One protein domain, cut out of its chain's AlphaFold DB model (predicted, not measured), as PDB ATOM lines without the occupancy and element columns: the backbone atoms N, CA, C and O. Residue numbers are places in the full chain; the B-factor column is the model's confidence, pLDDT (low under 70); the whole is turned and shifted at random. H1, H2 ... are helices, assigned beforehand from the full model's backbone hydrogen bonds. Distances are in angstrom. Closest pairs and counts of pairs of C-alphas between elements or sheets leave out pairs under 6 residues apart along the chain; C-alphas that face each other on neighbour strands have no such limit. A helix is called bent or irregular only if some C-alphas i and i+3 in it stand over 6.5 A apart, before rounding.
ATOM      1  N   ASP A  32      32.512 -40.555 -17.132       66.38
ATOM      2  CA  ASP A  32      33.733 -41.352 -17.049       66.38
ATOM      3  C   ASP A  32      34.945 -40.617 -17.650       66.38
ATOM      4  O   ASP A  32      36.021 -40.632 -17.055       66.38
ATOM      5  N   ASP A  33      34.757 -39.861 -18.737       73.38
ATOM      6  CA  ASP A  33      35.826 -39.087 -19.392       73.38
ATOM      7  C   ASP A  33      36.337 -37.949 -18.499       73.38
ATOM      8  O   ASP A  33      37.534 -37.678 -18.439       73.38
ATOM      9  N   LEU A  34      35.434 -37.283 -17.771       72.50
ATOM     10  CA  LEU A  34      35.800 -36.201 -16.847       72.50
ATOM     11  C   LEU A  34      36.497 -36.730 -15.591       72.50
ATOM     12  O   LEU A  34      37.347 -36.052 -15.021       72.50
ATOM     13  N   THR A  35      36.151 -37.943 -15.166       72.44
ATOM     14  CA  THR A  35      36.821 -38.607 -14.043       72.44
ATOM     15  C   THR A  35      38.224 -39.057 -14.449       72.44
ATOM     16  O   THR A  35      39.170 -38.852 -13.691       72.44
ATOM     17  N   ALA A  36      38.384 -39.602 -15.658       76.81
ATOM     18  CA  ALA A  36      39.688 -39.958 -16.214       76.81
ATOM     19  C   ALA A  36      40.600 -38.729 -16.370       76.81
ATOM     20  O   ALA A  36      41.748 -38.757 -15.934       76.81
ATOM     21  N   GLU A  37      40.071 -37.621 -16.891       81.44
ATOM     22  CA  GLU A  37      40.810 -36.360 -17.022       81.44
ATOM     23  C   GLU A  37      41.254 -35.804 -15.660       81.44
ATOM     24  O   GLU A  37      42.399 -35.379 -15.503       81.44
ATOM     25  N   ALA A  38      40.388 -35.855 -14.641       79.50
ATOM     26  CA  ALA A  38      40.764 -35.463 -13.285       79.50
ATOM     27  C   ALA A  38      41.901 -36.335 -12.729       79.50
ATOM     28  O   ALA A  38      42.841 -35.798 -12.140       79.50
ATOM     29  N   ARG A  39      41.853 -37.660 -12.946       82.19
ATOM     30  CA  ARG A  39      42.930 -38.581 -12.539       82.19
ATOM     31  C   ARG A  39      44.248 -38.233 -13.220       82.19
ATOM     32  O   ARG A  39      45.257 -38.122 -12.534       82.19
ATOM     33  N   GLU A  40      44.244 -38.010 -14.534       85.50
ATOM     34  CA  GLU A  40      45.455 -37.629 -15.273       85.50
ATOM     35  C   GLU A  40      46.069 -36.334 -14.731       85.50
ATOM     36  O   GLU A  40      47.276 -36.276 -14.481       85.50
ATOM     37  N   ILE A  41      45.238 -35.315 -14.479       85.38
ATOM     38  CA  ILE A  41      45.699 -34.043 -13.918       85.38
ATOM     39  C   ILE A  41      46.306 -34.258 -12.530       85.38
ATOM     40  O   ILE A  41      47.411 -33.780 -12.281       85.38
ATOM     41  N   ILE A  42      45.614 -34.981 -11.642       85.31
ATOM     42  CA  ILE A  42      46.086 -35.252 -10.278       85.31
ATOM     43  C   ILE A  42      47.412 -36.017 -10.318       85.31
ATOM     44  O   ILE A  42      48.385 -35.582  -9.707       85.31
ATOM     45  N   CYS A  43      47.483 -37.107 -11.081       85.38
ATOM     46  CA  CYS A  43      48.684 -37.927 -11.221       85.38
ATOM     47  C   CYS A  43      49.881 -37.138 -11.775       85.38
ATOM     48  O   CYS A  43      51.018 -37.426 -11.397       85.38
ATOM     49  N   GLY A  44      49.637 -36.129 -12.619       87.50
ATOM     50  CA  GLY A  44      50.659 -35.252 -13.193       87.50
ATOM     51  C   GLY A  44      51.114 -34.087 -12.302       87.50
ATOM     52  O   GLY A  44      52.067 -33.389 -12.665       87.50
ATOM     53  N   LEU A  45      50.479 -33.844 -11.150       89.56
ATOM     54  CA  LEU A  45      50.866 -32.748 -10.255       89.56
ATOM     55  C   LEU A  45      52.279 -32.961  -9.709       89.56
ATOM     56  O   LEU A  45      52.548 -33.948  -9.029       89.56
ATOM     57  N   LYS A  46      53.173 -31.999  -9.963       93.38
ATOM     58  CA  LYS A  46      54.504 -31.971  -9.351       93.38
ATOM     59  C   LYS A  46      54.417 -31.549  -7.892       93.38
ATOM     60  O   LYS A  46      53.805 -30.532  -7.560       93.38
ATOM     61  N   THR A  47      55.084 -32.310  -7.039       90.56
ATOM     62  CA  THR A  47      55.200 -32.038  -5.611       90.56
ATOM     63  C   THR A  47      56.544 -31.391  -5.284       90.56
ATOM     64  O   THR A  47      57.504 -31.476  -6.051       90.56
ATOM     65  N   ALA A  48      56.630 -30.749  -4.118       85.69
ATOM     66  CA  ALA A  48      57.901 -30.242  -3.601       85.69
ATOM     67  C   ALA A  48      58.858 -31.367  -3.155       85.69
ATOM     68  O   ALA A  48      60.041 -31.116  -2.932       85.69
ATOM     69  N   PHE A  49      58.364 -32.603  -3.025       89.50
ATOM     70  CA  PHE A  49      59.151 -33.745  -2.583       89.50
ATOM     71  C   PHE A  49      59.982 -34.284  -3.744       89.50
ATOM     72  O   PHE A  49      59.475 -34.972  -4.627       89.50
ATOM     73  N   GLU A  50      61.261 -33.906  -3.769       91.62
ATOM     74  CA  GLU A  50      62.224 -34.310  -4.807       91.62
ATOM     75  C   GLU A  50      61.776 -33.942  -6.243       91.62
ATOM     76  O   GLU A  50      62.282 -34.489  -7.218       91.62
ATOM     77  N   GLY A  51      60.815 -33.018  -6.393       90.06
ATOM     78  CA  GLY A  51      60.215 -32.663  -7.684       90.06
ATOM     79  C   GLY A  51      59.342 -33.758  -8.311       90.06
ATOM     80  O   GLY A  51      58.966 -33.622  -9.478       90.06
ATOM     81  N   LYS A  52      59.026 -34.823  -7.560       92.19
ATOM     82  CA  LYS A  52      58.248 -35.975  -8.028       92.19
ATOM     83  C   LYS A  52      56.788 -35.626  -8.234       92.19
ATOM     84  O   LYS A  52      56.206 -34.827  -7.498       92.19
ATOM     85  N   THR A  53      56.193 -36.262  -9.225       93.06
ATOM     86  CA  THR A  53      54.756 -36.246  -9.470       93.06
ATOM     87  C   THR A  53      54.009 -37.099  -8.451       93.06
ATOM     88  O   THR A  53      54.581 -37.995  -7.828       93.06
ATOM     89  N   ILE A  54      52.708 -36.853  -8.300       88.50
ATOM     90  CA  ILE A  54      51.844 -37.689  -7.457       88.50
ATOM     91  C   ILE A  54      51.910 -39.154  -7.911       88.50
ATOM     92  O   ILE A  54      52.091 -40.025  -7.067       88.50
ATOM     93  N   SER A  55      51.880 -39.430  -9.218       88.12
ATOM     94  CA  SER A  55      52.024 -40.795  -9.751       88.12
ATOM     95  C   SER A  55      53.322 -41.483  -9.301       88.12
ATOM     96  O   SER A  55      53.298 -42.613  -8.814       88.12
ATOM     97  N   GLU A  56      54.461 -40.790  -9.375       89.88
ATOM     98  CA  GLU A  56      55.752 -41.345  -8.944       89.88
ATOM     99  C   GLU A  56      55.781 -41.661  -7.442       89.88
ATOM    100  O   GLU A  56      56.314 -42.698  -7.042       89.88
ATOM    101  N   LEU A  57      55.169 -40.809  -6.613       89.44
ATOM    102  CA  LEU A  57      55.037 -41.049  -5.173       89.44
ATOM    103  C   LEU A  57      54.153 -42.268  -4.866       89.44
ATOM    104  O   LEU A  57      54.479 -43.048  -3.969       89.44
ATOM    105  N   LEU A  58      53.068 -42.460  -5.622       85.44
ATOM    106  CA  LEU A  58      52.176 -43.619  -5.486       85.44
ATOM    107  C   LEU A  58      52.851 -44.927  -5.896       85.44
ATOM    108  O   LEU A  58      52.662 -45.956  -5.247       85.44
ATOM    109  N   VAL A  59      53.679 -44.901  -6.936       85.12
ATOM    110  CA  VAL A  59      54.494 -46.063  -7.308       85.12
ATOM    111  C   VAL A  59      55.512 -46.375  -6.212       85.12
ATOM    112  O   VAL A  59      55.731 -47.538  -5.875       85.12
ATOM    113  N   GLU A  60      56.144 -45.354  -5.638       86.69
ATOM    114  CA  GLU A  60      57.196 -45.541  -4.643       86.69
ATOM    115  C   GLU A  60      56.675 -46.091  -3.311       86.69
ATOM    116  O   GLU A  60      57.275 -47.017  -2.765       86.69
ATOM    117  N   ILE A  61      55.547 -45.584  -2.808       82.31
ATOM    118  CA  ILE A  61      54.962 -46.063  -1.547       82.31
ATOM    119  C   ILE A  61      54.458 -47.515  -1.635       82.31
ATOM    120  O   ILE A  61      54.474 -48.234  -0.632       82.31
ATOM    121  N   ASN A  62      54.063 -47.958  -2.829       78.12
ATOM    122  CA  ASN A  62      53.603 -49.324  -3.089       78.12
ATOM    123  C   ASN A  62      54.728 -50.273  -3.519       78.12
ATOM    124  O   ASN A  62      54.497 -51.473  -3.651       78.12
ATOM    125  N   ARG A  63      55.953 -49.775  -3.724       79.88
ATOM    126  CA  ARG A  63      57.086 -50.632  -4.070       79.88
ATOM    127  C   ARG A  63      57.470 -51.484  -2.866       79.88
ATOM    128  O   ARG A  63      57.904 -50.953  -1.837       79.88
ATOM    129  N   ASP A  64      57.354 -52.796  -3.017       71.81
ATOM    130  CA  ASP A  64      57.941 -53.736  -2.074       71.81
ATOM    131  C   ASP A  64      59.468 -53.693  -2.204       71.81
ATOM    132  O   ASP A  64      60.019 -53.701  -3.310       71.81
ATOM    133  N   ARG A  65      60.153 -53.550  -1.073       69.00
ATOM    134  CA  ARG A  65      61.613 -53.478  -1.013       69.00
ATOM    135  C   ARG A  65      62.095 -54.414   0.078       69.00
ATOM    136  O   ARG A  65      62.511 -53.984   1.148       69.00
ATOM    137  N   ALA A  66      62.035 -55.702  -0.239       65.31
ATOM    138  CA  ALA A  66      62.432 -56.795   0.642       65.31
ATOM    139  C   ALA A  66      63.894 -56.709   1.136       65.31
ATOM    140  O   ALA A  66      64.231 -57.326   2.141       65.31
ATOM    141  N   GLU A  67      64.754 -55.948   0.450       66.69
ATOM    142  CA  GLU A  67      66.194 -55.861   0.732       66.69
ATOM    143  C   GLU A  67      66.634 -54.532   1.378       66.69
ATOM    144  O   GLU A  67      67.824 -54.343   1.625       66.69
ATOM    145  N   GLU A  68      65.719 -53.593   1.658       71.38
ATOM    146  CA  GLU A  68      66.084 -52.314   2.288       71.38
ATOM    147  C   GLU A  68      66.075 -52.363   3.814       71.38
ATOM    148  O   GLU A  68      65.301 -53.084   4.444       71.38
ATOM    149  N   GLU A  69      66.928 -51.533   4.425       76.50
ATOM    150  CA  GLU A  69      66.900 -51.322   5.866       76.50
ATOM    151  C   GLU A  69      65.503 -50.860   6.302       76.50
ATOM    152  O   GLU A  69      64.980 -49.837   5.848       76.50
ATOM    153  N   PHE A  70      64.909 -51.622   7.221       77.81
ATOM    154  CA  PHE A  70      63.511 -51.466   7.612       77.81
ATOM    155  C   PHE A  70      63.180 -50.050   8.116       77.81
ATOM    156  O   PHE A  70      62.163 -49.477   7.733       77.81
ATOM    157  N   ILE A  71      64.039 -49.446   8.949       82.25
ATOM    158  CA  ILE A  71      63.754 -48.136   9.560       82.25
ATOM    159  C   ILE A  71      63.780 -46.988   8.532       82.25
ATOM    160  O   ILE A  71      62.771 -46.280   8.443       82.25
ATOM    161  N   PRO A  72      64.849 -46.791   7.729       85.19
ATOM    162  CA  PRO A  72      64.865 -45.765   6.682       85.19
ATOM    163  C   PRO A  72      63.722 -45.913   5.675       85.19
ATOM    164  O   PRO A  72      63.117 -44.923   5.261       85.19
ATOM    165  N   TYR A  73      63.379 -47.152   5.319       82.38
ATOM    166  CA  TYR A  73      62.275 -47.445   4.414       82.38
ATOM    167  C   TYR A  73      60.917 -47.002   4.981       82.38
ATOM    168  O   TYR A  73      60.143 -46.323   4.299       82.38
ATOM    169  N   ILE A  74      60.635 -47.326   6.248       82.12
ATOM    170  CA  ILE A  74      59.398 -46.911   6.925       82.12
ATOM    171  C   ILE A  74      59.322 -45.387   7.060       82.12
ATOM    172  O   ILE A  74      58.265 -44.811   6.797       82.12
ATOM    173  N   GLN A  75      60.430 -44.727   7.414       87.69
ATOM    174  CA  GLN A  75      60.498 -43.263   7.494       87.69
ATOM    175  C   GLN A  75      60.185 -42.624   6.141       87.69
ATOM    176  O   GLN A  75      59.290 -41.785   6.051       87.69
ATOM    177  N   ARG A  76      60.823 -43.106   5.070       88.75
ATOM    178  CA  ARG A  76      60.596 -42.606   3.712       88.75
ATOM    179  C   ARG A  76      59.148 -42.789   3.255       88.75
ATOM    180  O   ARG A  76      58.568 -41.871   2.680       88.75
ATOM    181  N   LYS A  77      58.519 -43.934   3.549       86.69
ATOM    182  CA  LYS A  77      57.078 -44.123   3.300       86.69
ATOM    183  C   LYS A  77      56.219 -43.152   4.108       86.69
ATOM    184  O   LYS A  77      55.228 -42.648   3.583       86.69
ATOM    185  N   GLY A  78      56.581 -42.885   5.361       86.88
ATOM    186  CA  GLY A  78      55.924 -41.887   6.206       86.88
ATOM    187  C   GLY A  78      55.966 -40.486   5.594       86.88
ATOM    188  O   GLY A  78      54.922 -39.840   5.480       86.88
ATOM    189  N   ASP A  79      57.137 -40.061   5.118       90.88
ATOM    190  CA  ASP A  79      57.317 -38.762   4.466       90.88
ATOM    191  C   ASP A  79      56.465 -38.651   3.197       90.88
ATOM    192  O   ASP A  79      55.717 -37.683   3.029       90.88
ATOM    193  N   ILE A  80      56.488 -39.682   2.345       89.94
ATOM    194  CA  ILE A  80      55.668 -39.736   1.127       89.94
ATOM    195  C   ILE A  80      54.171 -39.634   1.465       89.94
ATOM    196  O   ILE A  80      53.454 -38.856   0.830       89.94
ATOM    197  N   ARG A  81      53.689 -40.347   2.494       87.12
ATOM    198  CA  ARG A  81      52.290 -40.232   2.957       87.12
ATOM    199  C   ARG A  81      51.955 -38.816   3.407       87.12
ATOM    200  O   ARG A  81      50.888 -38.314   3.063       87.12
ATOM    201  N   SER A  82      52.846 -38.165   4.155       87.69
ATOM    202  CA  SER A  82      52.633 -36.793   4.629       87.69
ATOM    203  C   SER A  82      52.532 -35.800   3.470       87.69
ATOM    204  O   SER A  82      51.684 -34.904   3.489       87.69
ATOM    205  N   VAL A  83      53.358 -35.973   2.435       90.38
ATOM    206  CA  VAL A  83      53.292 -35.158   1.216       90.38
ATOM    207  C   VAL A  83      51.956 -35.369   0.524       90.38
ATOM    208  O   VAL A  83      51.232 -34.396   0.337       90.38
ATOM    209  N   LEU A  84      51.578 -36.608   0.209       86.50
ATOM    210  CA  LEU A  84      50.301 -36.913  -0.446       86.50
ATOM    211  C   LEU A  84      49.108 -36.350   0.349       86.50
ATOM    212  O   LEU A  84      48.246 -35.675  -0.218       86.50
ATOM    213  N   LEU A  85      49.124 -36.490   1.677       85.06
ATOM    214  CA  LEU A  85      48.088 -35.955   2.560       85.06
ATOM    215  C   LEU A  85      47.971 -34.424   2.491       85.06
ATOM    216  O   LEU A  85      46.869 -33.879   2.603       85.06
ATOM    217  N   SER A  86      49.080 -33.711   2.279       86.00
ATOM    218  CA  SER A  86      49.062 -32.252   2.103       86.00
ATOM    219  C   SER A  86      48.325 -31.806   0.831       86.00
ATOM    220  O   SER A  86      47.723 -30.733   0.822       86.00
ATOM    221  N   TYR A  87      48.281 -32.666  -0.193       82.75
ATOM    222  CA  TYR A  87      47.478 -32.490  -1.410       82.75
ATOM    223  C   TYR A  87      46.042 -33.023  -1.261       82.75
ATOM    224  O   TYR A  87      45.259 -32.964  -2.205       82.75
ATOM    225  N   GLY A  88      45.677 -33.515  -0.073       77.25
ATOM    226  CA  GLY A  88      44.381 -34.134   0.198       77.25
ATOM    227  C   GLY A  88      44.295 -35.587  -0.256       77.25
ATOM    228  O   GLY A  88      43.198 -36.106  -0.366       77.25
ATOM    229  N   ILE A  89      45.420 -36.245  -0.534       81.31
ATOM    230  CA  ILE A  89      45.455 -37.616  -1.038       81.31
ATOM    231  C   ILE A  89      45.792 -38.574   0.104       81.31
ATOM    232  O   ILE A  89      46.903 -38.572   0.637       81.31
ATOM    233  N   HIS A  90      44.836 -39.416   0.474       77.50
ATOM    234  CA  HIS A  90      45.002 -40.388   1.549       77.50
ATOM    235  C   HIS A  90      45.515 -41.726   1.003       77.50
ATOM    236  O   HIS A  90      44.738 -42.618   0.675       77.50
ATOM    237  N   ALA A  91      46.838 -41.872   0.913       69.88
ATOM    238  CA  ALA A  91      47.473 -43.123   0.503       69.88
ATOM    239  C   ALA A  91      47.511 -44.124   1.665       69.88
ATOM    240  O   ALA A  91      48.417 -44.078   2.505       69.88
ATOM    241  N   GLN A  92      46.534 -45.027   1.723       64.69
ATOM    242  CA  GLN A  92      46.644 -46.218   2.560       64.69
ATOM    243  C   GLN A  92      47.349 -47.310   1.757       64.69
ATOM    244  O   GLN A  92      46.911 -47.683   0.676       64.69
ATOM    245  N   SER A  93      48.488 -47.781   2.265       54.69
ATOM    246  CA  SER A  93      49.098 -49.000   1.743       54.69
ATOM    247  C   SER A  93      48.336 -50.170   2.339       54.69
ATOM    248  O   SER A  93      48.354 -50.338   3.559       54.69
ATOM    249  N   ALA A  94      47.693 -50.953   1.488       50.31
ATOM    250  CA  ALA A  94      47.242 -52.279   1.848       50.31
ATOM    251  C   ALA A  94      48.425 -53.102   2.365       50.31
ATOM    252  O   ALA A  94      49.422 -53.218   1.645       50.31
ATOM    253  N   HIS A  95      48.352 -53.663   3.574       47.56
ATOM    254  CA  HIS A  95      49.181 -54.834   3.827       47.56
ATOM    255  C   HIS A  95      48.653 -55.975   2.948       47.56
ATOM    256  O   HIS A  95      47.443 -56.081   2.766       47.56
ATOM    257  N   PRO A  96      49.519 -56.822   2.368       44.84
ATOM    258  CA  PRO A  96      49.071 -57.932   1.525       44.84
ATOM    259  C   PRO A  96      48.183 -58.939   2.281       44.84
ATOM    260  O   PRO A  96      47.427 -59.670   1.648       44.84
ATOM    261  N   GLU A  97      48.258 -58.956   3.614       45.31
ATOM    262  CA  GLU A  97      47.377 -59.723   4.506       45.31
ATOM    263  C   GLU A  97      46.026 -59.050   4.812       45.31
ATOM    264  O   GLU A  97      45.116 -59.718   5.305       45.31
ATOM    265  N   ASP A  98      45.867 -57.762   4.511       44.72
ATOM    266  CA  ASP A  98      44.594 -57.074   4.683       44.72
ATOM    267  C   ASP A  98      43.709 -57.366   3.455       44.72
ATOM    268  O   ASP A  98      43.996 -56.921   2.339       44.72
ATOM    269  N   GLU A  99      42.609 -58.107   3.643       43.75
ATOM    270  CA  GLU A  99      41.550 -58.247   2.631       43.75
ATOM    271  C   GLU A  99      40.865 -56.893   2.432       43.75
ATOM    272  O   GLU A  99      39.895 -56.530   3.102       43.75
ATOM    273  N   LEU A 100      41.427 -56.103   1.526       50.91
ATOM    274  CA  LEU A 100      40.999 -54.741   1.286       50.91
ATOM    275  C   LEU A 100      40.082 -54.693   0.085       50.91
ATOM    276  O   LEU A 100      40.459 -55.051  -1.031       50.91
ATOM    277  N   ASP A 101      38.867 -54.208   0.320       46.81
ATOM    278  CA  ASP A 101      37.968 -53.846  -0.758       46.81
ATOM    279  C   ASP A 101      38.601 -52.686  -1.540       46.81
ATOM    280  O   ASP A 101      38.555 -51.523  -1.140       46.81
ATOM    281  N   VAL A 102      39.224 -53.014  -2.668       43.75
ATOM    282  CA  VAL A 102      39.863 -52.074  -3.598       43.75
ATOM    283  C   VAL A 102      38.915 -50.971  -4.087       43.75
ATOM    284  O   VAL A 102      39.395 -49.931  -4.538       43.75
ATOM    285  N   THR A 103      37.590 -51.138  -3.960       43.47
ATOM    286  CA  THR A 103      36.623 -50.060  -4.235       43.47
ATOM    287  C   THR A 103      36.527 -49.026  -3.104       43.47
ATOM    288  O   THR A 103      36.213 -47.868  -3.374       43.47
ATOM    289  N   LEU A 104      36.871 -49.403  -1.867       42.53
ATOM    290  CA  LEU A 104      36.962 -48.543  -0.675       42.53
ATOM    291  C   LEU A 104      38.380 -48.008  -0.417       42.53
ATOM    292  O   LEU A 104      38.526 -46.933   0.159       42.53
ATOM    293  N   TYR A 105      39.414 -48.732  -0.855       45.94
ATOM    294  CA  TYR A 105      40.829 -48.410  -0.612       45.94
ATOM    295  C   TYR A 105      41.517 -47.660  -1.756       45.94
ATOM    296  O   TYR A 105      42.744 -47.583  -1.841       45.94
ATOM    297  N   GLY A 106      40.713 -47.029  -2.608       50.06
ATOM    298  CA  GLY A 106      41.180 -45.957  -3.466       50.06
ATOM    299  C   GLY A 106      41.616 -44.761  -2.648       50.06
ATOM    300  O   GLY A 106      40.903 -44.349  -1.740       50.06
ATOM    301  N   LEU A 107      42.770 -44.199  -2.993       56.97
ATOM    302  CA  LEU A 107      43.276 -42.925  -2.494       56.97
ATOM    303  C   LEU A 107      42.153 -41.903  -2.305       56.97
ATOM    304  O   LEU A 107      41.724 -41.266  -3.260       56.97
ATOM    305  N   VAL A 108      41.662 -41.756  -1.071       57.09
ATOM    306  CA  VAL A 108      40.535 -40.862  -0.813       57.09
ATOM    307  C   VAL A 108      41.043 -39.446  -1.010       57.09
ATOM    308  O   VAL A 108      41.963 -39.005  -0.320       57.09
ATOM    309  N   VAL A 109      40.468 -38.755  -1.985       64.44
ATOM    310  CA  VAL A 109      40.778 -37.362  -2.271       64.44
ATOM    311  C   VAL A 109      39.872 -36.468  -1.423       64.44
ATOM    312  O   VAL A 109      38.662 -36.399  -1.645       64.44
ATOM    313  N   ASP A 110      40.452 -35.741  -0.466       71.06
ATOM    314  CA  ASP A 110      39.810 -34.591   0.178       71.06
ATOM    315  C   ASP A 110      39.705 -33.463  -0.853       71.06
ATOM    316  O   ASP A 110      40.624 -32.658  -1.049       71.06
ATOM    317  N   GLU A 111      38.550 -33.412  -1.514       72.88
ATOM    318  CA  GLU A 111      38.227 -32.429  -2.544       72.88
ATOM    319  C   GLU A 111      38.495 -30.988  -2.081       72.88
ATOM    320  O   GLU A 111      39.004 -30.173  -2.851       72.88
ATOM    321  N   LYS A 112      38.212 -30.642  -0.818       76.75
ATOM    322  CA  LYS A 112      38.391 -29.263  -0.334       76.75
ATOM    323  C   LYS A 112      39.864 -28.884  -0.281       76.75
ATOM    324  O   LYS A 112      40.216 -27.759  -0.644       76.75
ATOM    325  N   ARG A 113      40.722 -29.797   0.178       74.44
ATOM    326  CA  ARG A 113      42.175 -29.573   0.222       74.44
ATOM    327  C   ARG A 113      42.778 -29.569  -1.174       74.44
ATOM    328  O   ARG A 113      43.542 -28.655  -1.484       74.44
ATOM    329  N   LEU A 114      42.375 -30.508  -2.026       75.62
ATOM    330  CA  LEU A 114      42.879 -30.600  -3.392       75.62
ATOM    331  C   LEU A 114      42.525 -29.350  -4.211       75.62
ATOM    332  O   LEU A 114      43.398 -28.752  -4.839       75.62
ATOM    333  N   LEU A 115      41.276 -28.879  -4.130       80.69
ATOM    334  CA  LEU A 115      40.832 -27.662  -4.819       80.69
ATOM    335  C   LEU A 115      41.477 -26.381  -4.271       80.69
ATOM    336  O   LEU A 115      41.573 -25.391  -4.998       80.69
ATOM    337  N   LYS A 116      41.929 -26.378  -3.010       80.06
ATOM    338  CA  LYS A 116      42.697 -25.261  -2.435       80.06
ATOM    339  C   LYS A 116      44.115 -25.199  -3.009       80.06
ATOM    340  O   LYS A 116      44.641 -24.104  -3.184       80.06
ATOM    341  N   GLY A 117      44.731 -26.353  -3.272       76.00
ATOM    342  CA  GLY A 117      46.090 -26.453  -3.810       76.00
ATOM    343  C   GLY A 117      46.177 -26.406  -5.339       76.00
ATOM    344  O   GLY A 117      47.213 -26.015  -5.871       76.00
ATOM    345  N   CYS A 118      45.112 -26.781  -6.054       75.19
ATOM    346  CA  CYS A 118      45.105 -26.890  -7.511       75.19
ATOM    347  C   CYS A 118      43.828 -26.290  -8.122       75.19
ATOM    348  O   CYS A 118      42.783 -26.935  -8.213       75.19
ATOM    349  N   GLU A 119      43.917 -25.044  -8.597       80.25
ATOM    350  CA  GLU A 119      42.757 -24.343  -9.166       80.25
ATOM    351  C   GLU A 119      42.257 -24.934 -10.491       80.25
ATOM    352  O   GLU A 119      41.078 -24.794 -10.817       80.25
ATOM    353  N   VAL A 120      43.130 -25.620 -11.235       82.12
ATOM    354  CA  VAL A 120      42.794 -26.298 -12.501       82.12
ATOM    355  C   VAL A 120      41.724 -27.369 -12.286       82.12
ATOM    356  O   VAL A 120      40.958 -27.666 -13.198       82.12
ATOM    357  N   LEU A 121      41.608 -27.894 -11.061       80.81
ATOM    358  CA  LEU A 121      40.631 -28.916 -10.716       80.81
ATOM    359  C   LEU A 121      39.247 -28.359 -10.329       80.81
ATOM    360  O   LEU A 121      38.302 -29.132 -10.164       80.81
ATOM    361  N   LYS A 122      39.071 -27.031 -10.243       83.00
ATOM    362  CA  LYS A 122      37.773 -26.392  -9.929       83.00
ATOM    363  C   LYS A 122      36.592 -26.885 -10.791       83.00
ATOM    364  O   LYS A 122      35.511 -27.045 -10.221       83.00
ATOM    365  N   PRO A 123      36.740 -27.164 -12.105       82.88
ATOM    366  CA  PRO A 123      35.648 -27.691 -12.931       82.88
ATOM    367  C   PRO A 123      35.150 -29.086 -12.521       82.88
ATOM    368  O   PRO A 123      34.045 -29.467 -12.901       82.88
ATOM    369  N   PHE A 124      35.935 -29.837 -11.741       75.88
ATOM    370  CA  PHE A 124      35.623 -31.205 -11.315       75.88
ATOM    371  C   PHE A 124      34.974 -31.270  -9.922       75.88
ATOM    372  O   PHE A 124      34.716 -32.358  -9.418       75.88
ATOM    373  N   LYS A 125      34.674 -30.119  -9.303       79.56
ATOM    374  CA  LYS A 125      34.042 -30.039  -7.978       79.56
ATOM    375  C   LYS A 125      32.735 -30.850  -7.900       79.56
ATOM    376  O   LYS A 125      31.894 -30.774  -8.798       79.56
TER     377      LYS A 125
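What this domain is: This is residues 32 to 125 of the 133 residues of an uncharacterized protein of Pandoraea captiosa (UniProt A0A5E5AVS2). A helical hairpin, H2 and H3, makes one end of the domain; at the other end H1 and H5 run side by side in opposite directions, with H4 folded back beside H5. Between H3 and H4 the chain makes a wide loop, residues 87 to 110, whose residues 96 to 101 stick out. The printed part has 94 residues, with five named helices, H1 to H5 in chain order, and no named strand: all helix. It is compact, with a radius of gyration of the C-alphas of 14.2 A and spans of 43 by 31 by 19 A.

Where its parts are: H1, residues 32 to 43, begins at C-alpha 32 (33.733, -41.352, -17.049) and is 16.4 A long. H2 is residues 54 to 62, 12.6 A. H3, residues 70 to 86, is the longest, 24.7 A, from C-alpha 70 (63.511, -51.466, 7.612). H4 is residues 111 to 117. H5, residues 119 to 124, ends at C-alpha 124 (35.623, -31.205, -11.315); it is irregular, with C-alphas 120 and 123 7.3 A apart.

How they stand to each other: H1 and H5 touch, closest at the C-alphas of Ala 38 and Phe 124, 7.0 A, at a shallow tilt of 22 degrees, opposite ways. With residues 42 to 43 alone, H1 only just touches H2, with 3 pairs of C-alphas within 8 A, closest Cys 43 and Ser 55 at 4.6 A; they are about perpendicular, 78 degrees. H2 touches residues 77 to 84 of H3, the closest C-alphas being Ile 61 and Lys 77, 5.6 A, at 32 degrees, only just shallow. H3 and H4 are close but not clearly touching, 7.6 A between C-alphas 86 and 113. H4 and H5 touch only at the corner, and only just, with 3 pairs of C-alphas within 8 A. Every O i to N i+4 pair is within hydrogen-bond range in H1, H2, H3 and H4; H5 has 0 of 2, and 2 of 3 O i to N i+3 pairs.

The domain as a whole: The C-alphas of Glu 67 and Pro 123 are farthest apart, 43.7 A. The printed part has no cut. The link from H3 to H4 is long. Mean pLDDT of the printed part is 75.8; residue 32, residues 65 to 67 and residues 91 to 109 are under 70.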